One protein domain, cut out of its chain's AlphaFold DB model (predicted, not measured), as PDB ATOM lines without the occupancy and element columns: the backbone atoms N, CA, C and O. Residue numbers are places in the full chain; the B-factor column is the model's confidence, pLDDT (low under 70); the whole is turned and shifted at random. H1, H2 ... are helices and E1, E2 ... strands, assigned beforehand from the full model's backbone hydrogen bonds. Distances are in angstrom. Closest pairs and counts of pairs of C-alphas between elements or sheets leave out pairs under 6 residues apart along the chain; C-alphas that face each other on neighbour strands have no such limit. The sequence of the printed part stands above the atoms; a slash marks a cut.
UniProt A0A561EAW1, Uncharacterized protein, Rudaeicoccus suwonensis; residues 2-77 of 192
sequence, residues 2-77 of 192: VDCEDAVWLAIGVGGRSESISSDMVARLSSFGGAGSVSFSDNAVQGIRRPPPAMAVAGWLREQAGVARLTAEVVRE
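This is residues 2 to 77 of the 192 residues of an uncharacterized protein of Rudaeicoccus suwonensis (UniProt A0A561EAW1). One helix, H1, covers one face of a long, narrow three-strand sheet, E1, E5 and E2, and a small hairpin, E3 and E4, packs on the side of H1 turned away from that sheet. The sheet's other face is bare, and the paired strands E1 and E5 run along the longest axis. The printed part has 76 residues, with the named elements in the order E1, E2, E3, E4, H1, E5. The larger sheet is mixed, in the order E1, E5, E2, and the small one is antiparallel; the class is mixed, helices and strands. The whole is compact and rounded, with a radius of gyration of the C-alphas of 11.6 A and spans of 35 by 26 by 19 A.

E1, residues 8 to 15, is an edge strand and runs parallel to the inner strand E5, residues 69 to 76, at 24 degrees; N 9 and O 69 are 2.9 A apart and N 73 and O 11 are 2.8 A apart, both within hydrogen-bond range. E2, residues 19 to 21, is the other edge strand and is antiparallel to E5 at 167 degrees, with N 21 and O 72 within hydrogen-bond range at 2.8 A. E3, residues 26 to 28, and E4, residues 37 to 39, form an antiparallel hairpin at 153 degrees, with N 27 and O 38 at 2.8 A, within hydrogen-bond range. E1 and E4 are apart, and so are E4 and E5. H1, residues 53 to 65, is on the sheet of E1, E5 and E2 at a height of 9.2 A over the sheet, the two layers being a helix on one face of a sheet. It lies over E1 and E5 and runs along the strands, at 11 degrees to E1 on the local plane. The closest C-alphas of E1 and H1 are those of Gly 13 and Ala 54, 5.7 A apart. The closest C-alphas of E4 and H1 are those of Val 38 and Gly 59, 5.4 A apart. In H1 every O i to N i+4 pair is within hydrogen-bond range.

E1 begins at C-alpha 8, (110.091, 244.936, 243.851), and is 21.8 A long. E2, E3 and E4 have three residues each and measure 6.5 A, 7.1 A and 6.8 A. H1 is 18.5 A long, from C-alpha 53 at (117.521, 262.985, 238.652). E5 is 23.3 A long and ends at C-alpha 76, (111.272, 267.368, 249.798).

The two C-alphas farthest apart are those of Asp 3 and Gly 16, at 34.8 A. The printed part has no cut. The link from E4 to H1, residues 40 to 52, is long. The mean pLDDT of the printed part is 81.1, and residues 2 to 6, 29 to 35 and 45 to 48 are under 70.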
ATOM      1  N   VAL A   2     118.035 235.545 245.814       44.41
ATOM      2  CA  VAL A   2     116.659 236.017 245.614       44.41
ATOM      3  C   VAL A   2     116.468 236.050 244.106       44.41
ATOM      4  O   VAL A   2     117.292 236.661 243.427       44.41
ATOM      5  N   ASP A   3     115.466 235.345 243.586       45.91
ATOM      6  CA  ASP A   3     115.119 235.416 242.169       45.91
ATOM      7  C   ASP A   3     114.752 236.872 241.845       45.91
ATOM      8  O   ASP A   3     113.754 237.403 242.336       45.91
ATOM      9  N   CYS A   4     115.606 237.559 241.077       52.53
ATOM     10  CA  CYS A   4     115.394 238.963 240.701       52.53
ATOM     11  C   CYS A   4     114.111 239.168 239.876       52.53
ATOM     12  O   CYS A   4     113.605 240.290 239.824       52.53
ATOM     13  N   GLU A   5     113.575 238.100 239.274       54.75
ATOM     14  CA  GLU A   5     112.450 238.149 238.331       54.75
ATOM     15  C   GLU A   5     111.127 238.627 238.951       54.75
ATOM     16  O   GLU A   5     110.294 239.148 238.218       54.75
ATOM     17  N   ASP A   6     110.966 238.557 240.279       67.44
ATOM     18  CA  ASP A   6     109.799 239.095 241.007       67.44
ATOM     19  C   ASP A   6     110.165 240.225 241.989       67.44
ATOM     20  O   ASP A   6     109.324 240.713 242.753       67.44
ATOM     21  N   ALA A   7     111.429 240.663 242.003       74.69
ATOM     22  CA  ALA A   7     111.892 241.663 242.956       74.69
ATOM     23  C   ALA A   7     111.188 243.016 242.736       74.69
ATOM     24  O   ALA A   7     111.113 243.542 241.621       74.69
ATOM     25  N   VAL A   8     110.698 243.602 243.833       88.69
ATOM     26  CA  VAL A   8     110.091 244.936 243.851       88.69
ATOM     27  C   VAL A   8     110.958 245.854 244.694       88.69
ATOM     28  O   VAL A   8     111.134 245.630 245.894       88.69
ATOM     29  N   TRP A   9     111.492 246.890 244.062       93.81
ATOM     30  CA  TRP A   9     112.255 247.938 244.724       93.81
ATOM     31  C   TRP A   9     111.374 249.138 245.045       93.81
ATOM     32  O   TRP A   9     110.504 249.521 244.261       93.81
ATOM     33  N   LEU A  10     111.661 249.769 246.180       94.50
ATOM     34  CA  LEU A  10     111.169 251.092 246.528       94.50
ATOM     35  C   LEU A  10     112.356 252.060 246.565       94.50
ATOM     36  O   LEU A  10     113.187 251.995 247.473       94.50
ATOM     37  N   ALA A  11     112.443 252.953 245.581       94.69
ATOM     38  CA  ALA A  11     113.443 254.010 245.579       94.69
ATOM     39  C   ALA A  11     113.028 255.183 246.465       94.69
ATOM     40  O   ALA A  11     111.867 255.575 246.497       94.69
ATOM     41  N   ILE A  12     113.991 255.784 247.149       95.62
ATOM     42  CA  ILE A  12     113.809 256.994 247.943       95.62
ATOM     43  C   ILE A  12     114.836 258.002 247.452       95.62
ATOM     44  O   ILE A  12     116.024 257.694 247.377       95.62
ATOM     45  N   GLY A  13     114.402 259.208 247.115       93.19
ATOM     46  CA  GLY A  13     115.319 260.263 246.697       93.19
ATOM     47  C   GLY A  13     114.743 261.648 246.906       93.19
ATOM     48  O   GLY A  13     113.595 261.806 247.304       93.19
ATOM     49  N   VAL A  14     115.556 262.663 246.655       92.81
ATOM     50  CA  VAL A  14     115.189 264.063 246.891       92.81
ATOM     51  C   VAL A  14     114.535 264.710 245.665       92.81
ATOM     52  O   VAL A  14     114.862 264.383 244.522       92.81
ATOM     53  N   GLY A  15     113.620 265.654 245.892       90.25
ATOM     54  CA  GLY A  15     113.022 266.484 244.848       90.25
ATOM     55  C   GLY A  15     112.382 267.763 245.389       90.25
ATOM     56  O   GLY A  15     112.339 268.003 246.593       90.25
ATOM     57  N   GLY A  16     111.860 268.600 244.487       88.62
ATOM     58  CA  GLY A  16     111.262 269.894 244.857       88.62
ATOM     59  C   GLY A  16     109.940 269.790 245.630       88.62
ATOM     60  O   GLY A  16     109.490 270.766 246.226       88.62
ATOM     61  N   ARG A  17     109.307 268.614 245.636       91.12
ATOM     62  CA  ARG A  17     108.089 268.309 246.395       91.12
ATOM     63  C   ARG A  17     108.093 266.842 246.801       91.12
ATOM     64  O   ARG A  17     108.684 266.026 246.098       91.12
ATOM     65  N   SER A  18     107.398 266.523 247.887       92.94
ATOM     66  CA  SER A  18     107.163 265.127 248.242       92.94
ATOM     67  C   SER A  18     106.102 264.521 247.328       92.94
ATOM     68  O   SER A  18     105.030 265.109 247.164       92.94
ATOM     69  N   GLU A  19     106.385 263.366 246.733       93.88
ATOM     70  CA  GLU A  19     105.428 262.634 245.898       93.88
ATOM     71  C   GLU A  19     105.777 261.147 245.791       93.88
ATOM     72  O   GLU A  19     106.948 260.780 245.700       93.88
ATOM     73  N   SER A  20     104.747 260.303 245.735       92.56
ATOM     74  CA  SER A  20     104.888 258.885 245.413       92.56
ATOM     75  C   SER A  20     104.774 258.685 243.901       92.56
ATOM     76  O   SER A  20     103.861 259.210 243.258       92.56
ATOM     77  N   ILE A  21     105.678 257.896 243.329       89.88
ATOM     78  CA  ILE A  21     105.706 257.543 241.909       89.88
ATOM     79  C   ILE A  21     105.416 256.047 241.765       89.88
ATOM     80  O   ILE A  21     106.107 255.197 242.333       89.88
ATOM     81  N   SER A  22     104.388 255.730 240.982       89.19
ATOM     82  CA  SER A  22     103.998 254.365 240.638       89.19
ATOM     83  C   SER A  22     104.908 253.745 239.573       89.19
ATOM     84  O   SER A  22     105.657 254.421 238.869       89.19
ATOM     85  N   SER A  23     104.822 252.423 239.438       87.31
ATOM     86  CA  SER A  23     105.676 251.643 238.540       87.31
ATOM     87  C   SER A  23     105.339 251.745 237.050       87.31
ATOM     88  O   SER A  23     106.034 251.161 236.222       87.31
ATOM     89  N   ASP A  24     104.264 252.443 236.691       85.06
ATOM     90  CA  ASP A  24     103.844 252.691 235.307       85.06
ATOM     91  C   ASP A  24     104.604 253.859 234.645       85.06
ATOM     92  O   ASP A  24     104.335 254.203 233.492       85.06
ATOM     93  N   MET A  25     105.558 254.455 235.369       83.25
ATOM     94  CA  MET A  25     106.387 255.580 234.947       83.25
ATOM     95  C   MET A  25     107.430 255.201 233.882       83.25
ATOM     96  O   MET A  25     108.178 254.235 234.035       83.25
ATOM     97  N   VAL A  26     107.566 256.073 232.875       80.75
ATOM     98  CA  VAL A  26     108.725 256.149 231.973       80.75
ATOM     99  C   VAL A  26     109.396 257.517 232.130       80.75
ATOM    100  O   VAL A  26     108.746 258.562 232.035       80.75
ATOM    101  N   ALA A  27     110.708 257.531 232.349       76.31
ATOM    102  CA  ALA A  27     111.509 258.733 232.555       76.31
ATOM    103  C   ALA A  27     112.564 258.908 231.460       76.31
ATOM    104  O   ALA A  27     113.081 257.938 230.921       76.31
ATOM    105  N   ARG A  28     112.926 260.151 231.127       72.25
ATOM    106  CA  ARG A  28     114.080 260.432 230.250       72.25
ATOM    107  C   ARG A  28     115.369 260.558 231.061       72.25
ATOM    108  O   ARG A  28     115.417 261.342 232.004       72.25
ATOM    109  N   LEU A  29     116.428 259.880 230.612       65.81
ATOM    110  CA  LEU A  29     117.796 259.982 231.145       65.81
ATOM    111  C   LEU A  29     118.550 261.228 230.660       65.81
ATOM    112  O   LEU A  29     119.677 261.457 231.085       65.81
ATOM    113  N   SER A  30     117.950 262.052 229.790       59.19
ATOM    114  CA  SER A  30     118.633 263.168 229.115       59.19
ATOM    115  C   SER A  30     119.281 264.192 230.057       59.19
ATOM    116  O   SER A  30     120.133 264.954 229.616       59.19
ATOM    117  N   SER A  31     118.921 264.204 231.344       52.69
ATOM    118  CA  SER A  31     119.600 265.002 232.376       52.69
ATOM    119  C   SER A  31     121.050 264.565 232.652       52.69
ATOM    120  O   SER A  31     121.780 265.318 233.283       52.69
ATOM    121  N   PHE A  32     121.475 263.389 232.172       53.53
ATOM    122  CA  PHE A  32     122.820 262.817 232.353       53.53
ATOM    123  C   PHE A  32     123.582 262.613 231.028       53.53
ATOM    124  O   PHE A  32     124.520 261.825 230.960       53.53
ATOM    125  N   GLY A  33     123.171 263.280 229.943       50.09
ATOM    126  CA  GLY A  33     123.875 263.224 228.652       50.09
ATOM    127  C   GLY A  33     123.657 261.947 227.827       50.09
ATOM    128  O   GLY A  33     124.110 261.878 226.688       50.09
ATOM    129  N   GLY A  34     122.919 260.961 228.349       54.97
ATOM    130  CA  GLY A  34     122.491 259.775 227.605       54.97
ATOM    131  C   GLY A  34     121.200 260.012 226.812       54.97
ATOM    132  O   GLY A  34     120.206 260.511 227.345       54.97
ATOM    133  N   ALA A  35     121.180 259.611 225.540       52.97
ATOM    134  CA  ALA A  35     119.964 259.551 224.731       52.97
ATOM    135  C   ALA A  35     119.181 258.269 225.067       52.97
ATOM    136  O   ALA A  35     119.245 257.285 224.339       52.97
ATOM    137  N   GLY A  36     118.474 258.257 226.200       72.06
ATOM    138  CA  GLY A  36     117.699 257.094 226.636       72.06
ATOM    139  C   GLY A  36     116.468 257.453 227.463       72.06
ATOM    140  O   GLY A  36     116.395 258.521 228.082       72.06
ATOM    141  N   SER A  37     115.485 256.560 227.466       80.88
ATOM    142  CA  SER A  37     114.422 256.514 228.471       80.88
ATOM    143  C   SER A  37     114.631 255.306 229.373       80.88
ATOM    144  O   SER A  37     115.173 254.309 228.913       80.88
ATOM    145  N   VAL A  38     114.166 255.401 230.612       83.50
ATOM    146  CA  VAL A  38     114.126 254.308 231.586       83.50
ATOM    147  C   VAL A  38     112.695 254.081 232.030       83.50
ATOM    148  O   VAL A  38     111.902 255.021 232.113       83.50
ATOM    149  N   SER A  39     112.373 252.837 232.330       85.81
ATOM    150  CA  SER A  39     111.057 252.385 232.760       85.81
ATOM    151  C   SER A  39     111.097 251.902 234.208       85.81
ATOM    152  O   SER A  39     112.093 251.359 234.680       85.81
ATOM    153  N   PHE A  40     110.010 252.116 234.947       87.50
ATOM    154  CA  PHE A  40     109.888 251.610 236.320       87.50
ATOM    155  C   PHE A  40     109.302 250.190 236.372       87.50
ATOM    156  O   PHE A  40     109.225 249.576 237.434       87.50
ATOM    157  N   SER A  41     108.894 249.650 235.227       84.25
ATOM    158  CA  SER A  41     108.553 248.244 235.018       84.25
ATOM    159  C   SER A  41     108.516 247.948 233.520       84.25
ATOM    160  O   SER A  41     108.341 248.867 232.718       84.25
ATOM    161  N   ASP A  42     108.577 246.672 233.140       81.69
ATOM    162  CA  ASP A  42     108.518 246.261 231.724       81.69
ATOM    163  C   ASP A  42     107.171 246.588 231.051       81.69
ATOM    164  O   ASP A  42     107.074 246.655 229.831       81.69
ATOM    165  N   ASN A  43     106.133 246.841 231.856       78.19
ATOM    166  CA  ASN A  43     104.794 247.227 231.407       78.19
ATOM    167  C   ASN A  43     104.512 248.731 231.582       78.19
ATOM    168  O   ASN A  43     103.351 249.148 231.556       78.19
ATOM    169  N   ALA A  44     105.533 249.556 231.821       74.75
ATOM    170  CA  ALA A  44     105.348 250.995 231.961       74.75
ATOM    171  C   ALA A  44     104.882 251.615 230.633       74.75
ATOM    172  O   ALA A  44     105.568 251.541 229.615       74.75
ATOM    173  N   VAL A  45     103.701 252.235 230.647       67.50
ATOM    174  CA  VAL A  45     103.038 252.774 229.443       67.50
ATOM    175  C   VAL A  45     102.677 254.256 229.556       67.50
ATOM    176  O   VAL A  45     102.190 254.835 228.583       67.50
ATOM    177  N   GLN A  46     102.902 254.909 230.704       62.97
ATOM    178  CA  GLN A  46     102.630 256.342 230.811       62.97
ATOM    179  C   GLN A  46     103.714 257.177 230.128       62.97
ATOM    180  O   GLN A  46     104.908 256.914 230.252       62.97
ATOM    181  N   GLY A  47     103.265 258.219 229.421       59.47
ATOM    182  CA  GLY A  47     104.116 259.127 228.659       59.47
ATOM    183  C   GLY A  47     105.293 259.685 229.461       59.47
ATOM    184  O   GLY A  47     105.221 259.871 230.675       59.47
ATOM    185  N   ILE A  48     106.376 259.972 228.739       63.53
ATOM    186  CA  ILE A  48     107.674 260.370 229.290       63.53
ATOM    187  C   ILE A  48     107.531 261.548 230.261       63.53
ATOM    188  O   ILE A  48     107.232 262.672 229.842       63.53
ATOM    189  N   ARG A  49     107.841 261.321 231.541       73.81
ATOM    190  CA  ARG A  49     107.969 262.389 232.542       73.81
ATOM    191  C   ARG A  49     109.438 262.748 232.782       73.81
ATOM    192  O   ARG A  49     110.360 262.035 232.379       73.81
ATOM    193  N   ARG A  50     109.666 263.893 233.431       78.50
ATOM    194  CA  ARG A  50     110.985 264.330 233.914       78.50
ATOM    195  C   ARG A  50     110.988 264.268 235.442       78.50
ATOM    196  O   ARG A  50     110.661 265.274 236.068       78.50
ATOM    197  N   PRO A  51     111.247 263.096 236.040       81.88
ATOM    198  CA  PRO A  51     111.306 262.997 237.489       81.88
ATOM    199  C   PRO A  51     112.605 263.640 238.010       81.88
ATOM    200  O   PRO A  51     113.481 263.993 237.208       81.88
ATOM    201  N   PRO A  52     112.766 263.780 239.338       86.12
ATOM    202  CA  PRO A  52     114.050 264.157 239.914       86.12
ATOM    203  C   PRO A  52     115.182 263.250 239.400       86.12
ATOM    204  O   PRO A  52     114.944 262.055 239.197       86.12
ATOM    205  N   PRO A  53     116.413 263.763 239.211       83.88
ATOM    206  CA  PRO A  53     117.521 262.985 238.652       83.88
ATOM    207  C   PRO A  53     117.769 261.649 239.365       83.88
ATOM    208  O   PRO A  53     117.974 260.636 238.701       83.88
ATOM    209  N   ALA A  54     117.643 261.618 240.697       86.00
ATOM    210  CA  ALA A  54     117.740 260.393 241.491       86.00
ATOM    211  C   ALA A  54     116.773 259.298 241.005       86.00
ATOM    212  O   ALA A  54     117.142 258.138 240.884       86.00
ATOM    213  N   MET A  55     115.544 259.654 240.639       89.69
ATOM    214  CA  MET A  55     114.536 258.693 240.184       89.69
ATOM    215  C   MET A  55     114.821 258.166 238.774       89.69
ATOM    216  O   MET A  55     114.523 257.012 238.477       89.69
ATOM    217  N   ALA A  56     115.442 258.973 237.910       87.69
ATOM    218  CA  ALA A  56     115.928 258.485 236.620       87.69
ATOM    219  C   ALA A  56     117.073 257.471 236.802       87.69
ATOM    220  O   ALA A  56     117.084 256.435 236.141       87.69
ATOM    221  N   VAL A  57     117.991 257.724 237.743       87.12
ATOM    222  CA  VAL A  57     119.055 256.770 238.102       87.12
ATOM    223  C   VAL A  57     118.470 255.484 238.692       87.12
ATOM    224  O   VAL A  57     118.910 254.401 238.323       87.12
ATOM    225  N   ALA A  58     117.442 255.576 239.541       90.06
ATOM    226  CA  ALA A  58     116.754 254.407 240.091       90.06
ATOM    227  C   ALA A  58     116.171 253.502 238.993       90.06
ATOM    228  O   ALA A  58     116.379 252.290 239.018       90.06
ATOM    229  N   GLY A  59     115.474 254.095 238.016       90.12
ATOM    230  CA  GLY A  59     114.928 253.362 236.871       90.12
ATOM    231  C   GLY A  59     116.021 252.702 236.031       90.12
ATOM    232  O   GLY A  59     115.901 251.535 235.672       90.12
ATOM    233  N   TRP A  60     117.129 253.410 235.792       89.44
ATOM    234  CA  TRP A  60     118.285 252.839 235.101       89.44
ATOM    235  C   TRP A  60     118.880 251.641 235.861       89.44
ATOM    236  O   TRP A  60     119.084 250.586 235.267       89.44
ATOM    237  N   LEU A  61     119.101 251.766 237.175       89.38
ATOM    238  CA  LEU A  61     119.619 250.680 238.018       89.38
ATOM    239  C   LEU A  61     118.690 249.463 238.029       89.38
ATOM    240  O   LEU A  61     119.171 248.334 237.964       89.38
ATOM    241  N   ARG A  62     117.370 249.685 238.073       91.06
ATOM    242  CA  ARG A  62     116.359 248.623 237.961       91.06
ATOM    243  C   ARG A  62     116.549 247.814 236.679       91.06
ATOM    244  O   ARG A  62     116.545 246.588 236.736       91.06
ATOM    245  N   GLU A  63     116.735 248.491 235.546       89.56
ATOM    246  CA  GLU A  63     116.939 247.837 234.249       89.56
ATOM    247  C   GLU A  63     118.269 247.077 234.203       89.56
ATOM    248  O   GLU A  63     118.300 245.942 233.735       89.56
ATOM    249  N   GLN A  64     119.351 247.648 234.748       88.94
ATOM    250  CA  GLN A  64     120.648 246.959 234.817       88.94
ATOM    251  C   GLN A  64     120.612 245.709 235.708       88.94
ATOM    252  O   GLN A  64     121.301 244.731 235.427       88.94
ATOM    253  N   ALA A  65     119.819 245.737 236.781       88.50
ATOM    254  CA  ALA A  65     119.706 244.641 237.738       88.50
ATOM    255  C   ALA A  65     118.648 243.585 237.364       88.50
ATOM    256  O   ALA A  65     118.544 242.571 238.054       88.50
ATOM    257  N   GLY A  66     117.852 243.817 236.311       88.62
ATOM    258  CA  GLY A  66     116.768 242.914 235.902       88.62
ATOM    259  C   GLY A  66     115.636 242.793 236.930       88.62
ATOM    260  O   GLY A  66     115.001 241.751 237.032       88.62
ATOM    261  N   VAL A  67     115.405 243.834 237.729       90.25
ATOM    262  CA  VAL A  67     114.399 243.838 238.806       90.25
ATOM    263  C   VAL A  67     113.013 244.037 238.216       90.25
ATOM    264  O   VAL A  67     112.828 244.953 237.431       90.25
ATOM    265  N   ALA A  68     111.998 243.271 238.604       89.62
ATOM    266  CA  ALA A  68     110.673 243.338 237.973       89.62
ATOM    267  C   ALA A  68     110.022 244.733 238.015       89.62
ATOM    268  O   ALA A  68     109.474 245.220 237.021       89.62
ATOM    269  N   ARG A  69     110.065 245.389 239.182       90.88
ATOM    270  CA  ARG A  69     109.311 246.621 239.425       90.88
ATOM    271  C   ARG A  69     110.037 247.587 240.349       90.88
ATOM    272  O   ARG A  69     110.629 247.186 241.344       90.88
ATOM    273  N   LEU A  70     109.875 248.871 240.062       92.25
ATOM    274  CA  LEU A  70     110.284 249.984 240.900       92.25
ATOM    275  C   LEU A  70     109.075 250.865 241.231       92.25
ATOM    276  O   LEU A  70     108.334 251.284 240.343       92.25
ATOM    277  N   THR A  71     108.883 251.186 242.502       93.19
ATOM    278  CA  THR A  71     108.121 252.365 242.932       93.19
ATOM    279  C   THR A  71     109.077 253.365 243.563       93.19
ATOM    280  O   THR A  71     110.227 253.034 243.854       93.19
ATOM    281  N   ALA A  72     108.637 254.604 243.747       93.31
ATOM    282  CA  ALA A  72     109.499 255.639 244.295       93.31
ATOM    283  C   ALA A  72     108.778 256.572 245.262       93.31
ATOM    284  O   ALA A  72     107.606 256.889 245.080       93.31
ATOM    285  N   GLU A  73     109.527 257.056 246.244       95.81
ATOM    286  CA  GLU A  73     109.145 258.097 247.185       95.81
ATOM    287  C   GLU A  73     110.130 259.253 247.059       95.81
ATOM    288  O   GLU A  73     111.310 259.159 247.406       95.81
ATOM    289  N   VAL A  74     109.633 260.360 246.520       95.00
ATOM    290  CA  VAL A  74     110.373 261.612 246.452       95.00
ATOM    291  C   VAL A  74     110.142 262.362 247.754       95.00
ATOM    292  O   VAL A  74     109.005 262.551 248.181       95.00
ATOM    293  N   VAL A  75     111.226 262.813 248.373       96.44
ATOM    294  CA  VAL A  75     111.236 263.555 249.629       96.44
ATOM    295  C   VAL A  75     111.643 264.991 249.338       96.44
ATOM    296  O   VAL A  75     112.608 265.243 248.614       96.44
ATOM    297  N   ARG A  76     110.914 265.952 249.904       94.50
ATOM    298  CA  ARG A  76     111.272 267.368 249.798       94.50
ATOM    299  C   ARG A  76     112.626 267.636 250.467       94.50
ATOM    300  O   ARG A  76     112.893 267.116 251.547       94.50
ATOM    301  N   GLU A  77     113.468 268.453 249.844       90.75
ATOM    302  CA  GLU A  77     114.842 268.714 250.309       90.75
ATOM    303  C   GLU A  77     114.925 269.260 251.746       90.75
ATOM    304  O   GLU A  77     115.816 268.910 252.522       90.75
TER     305      GLU A  77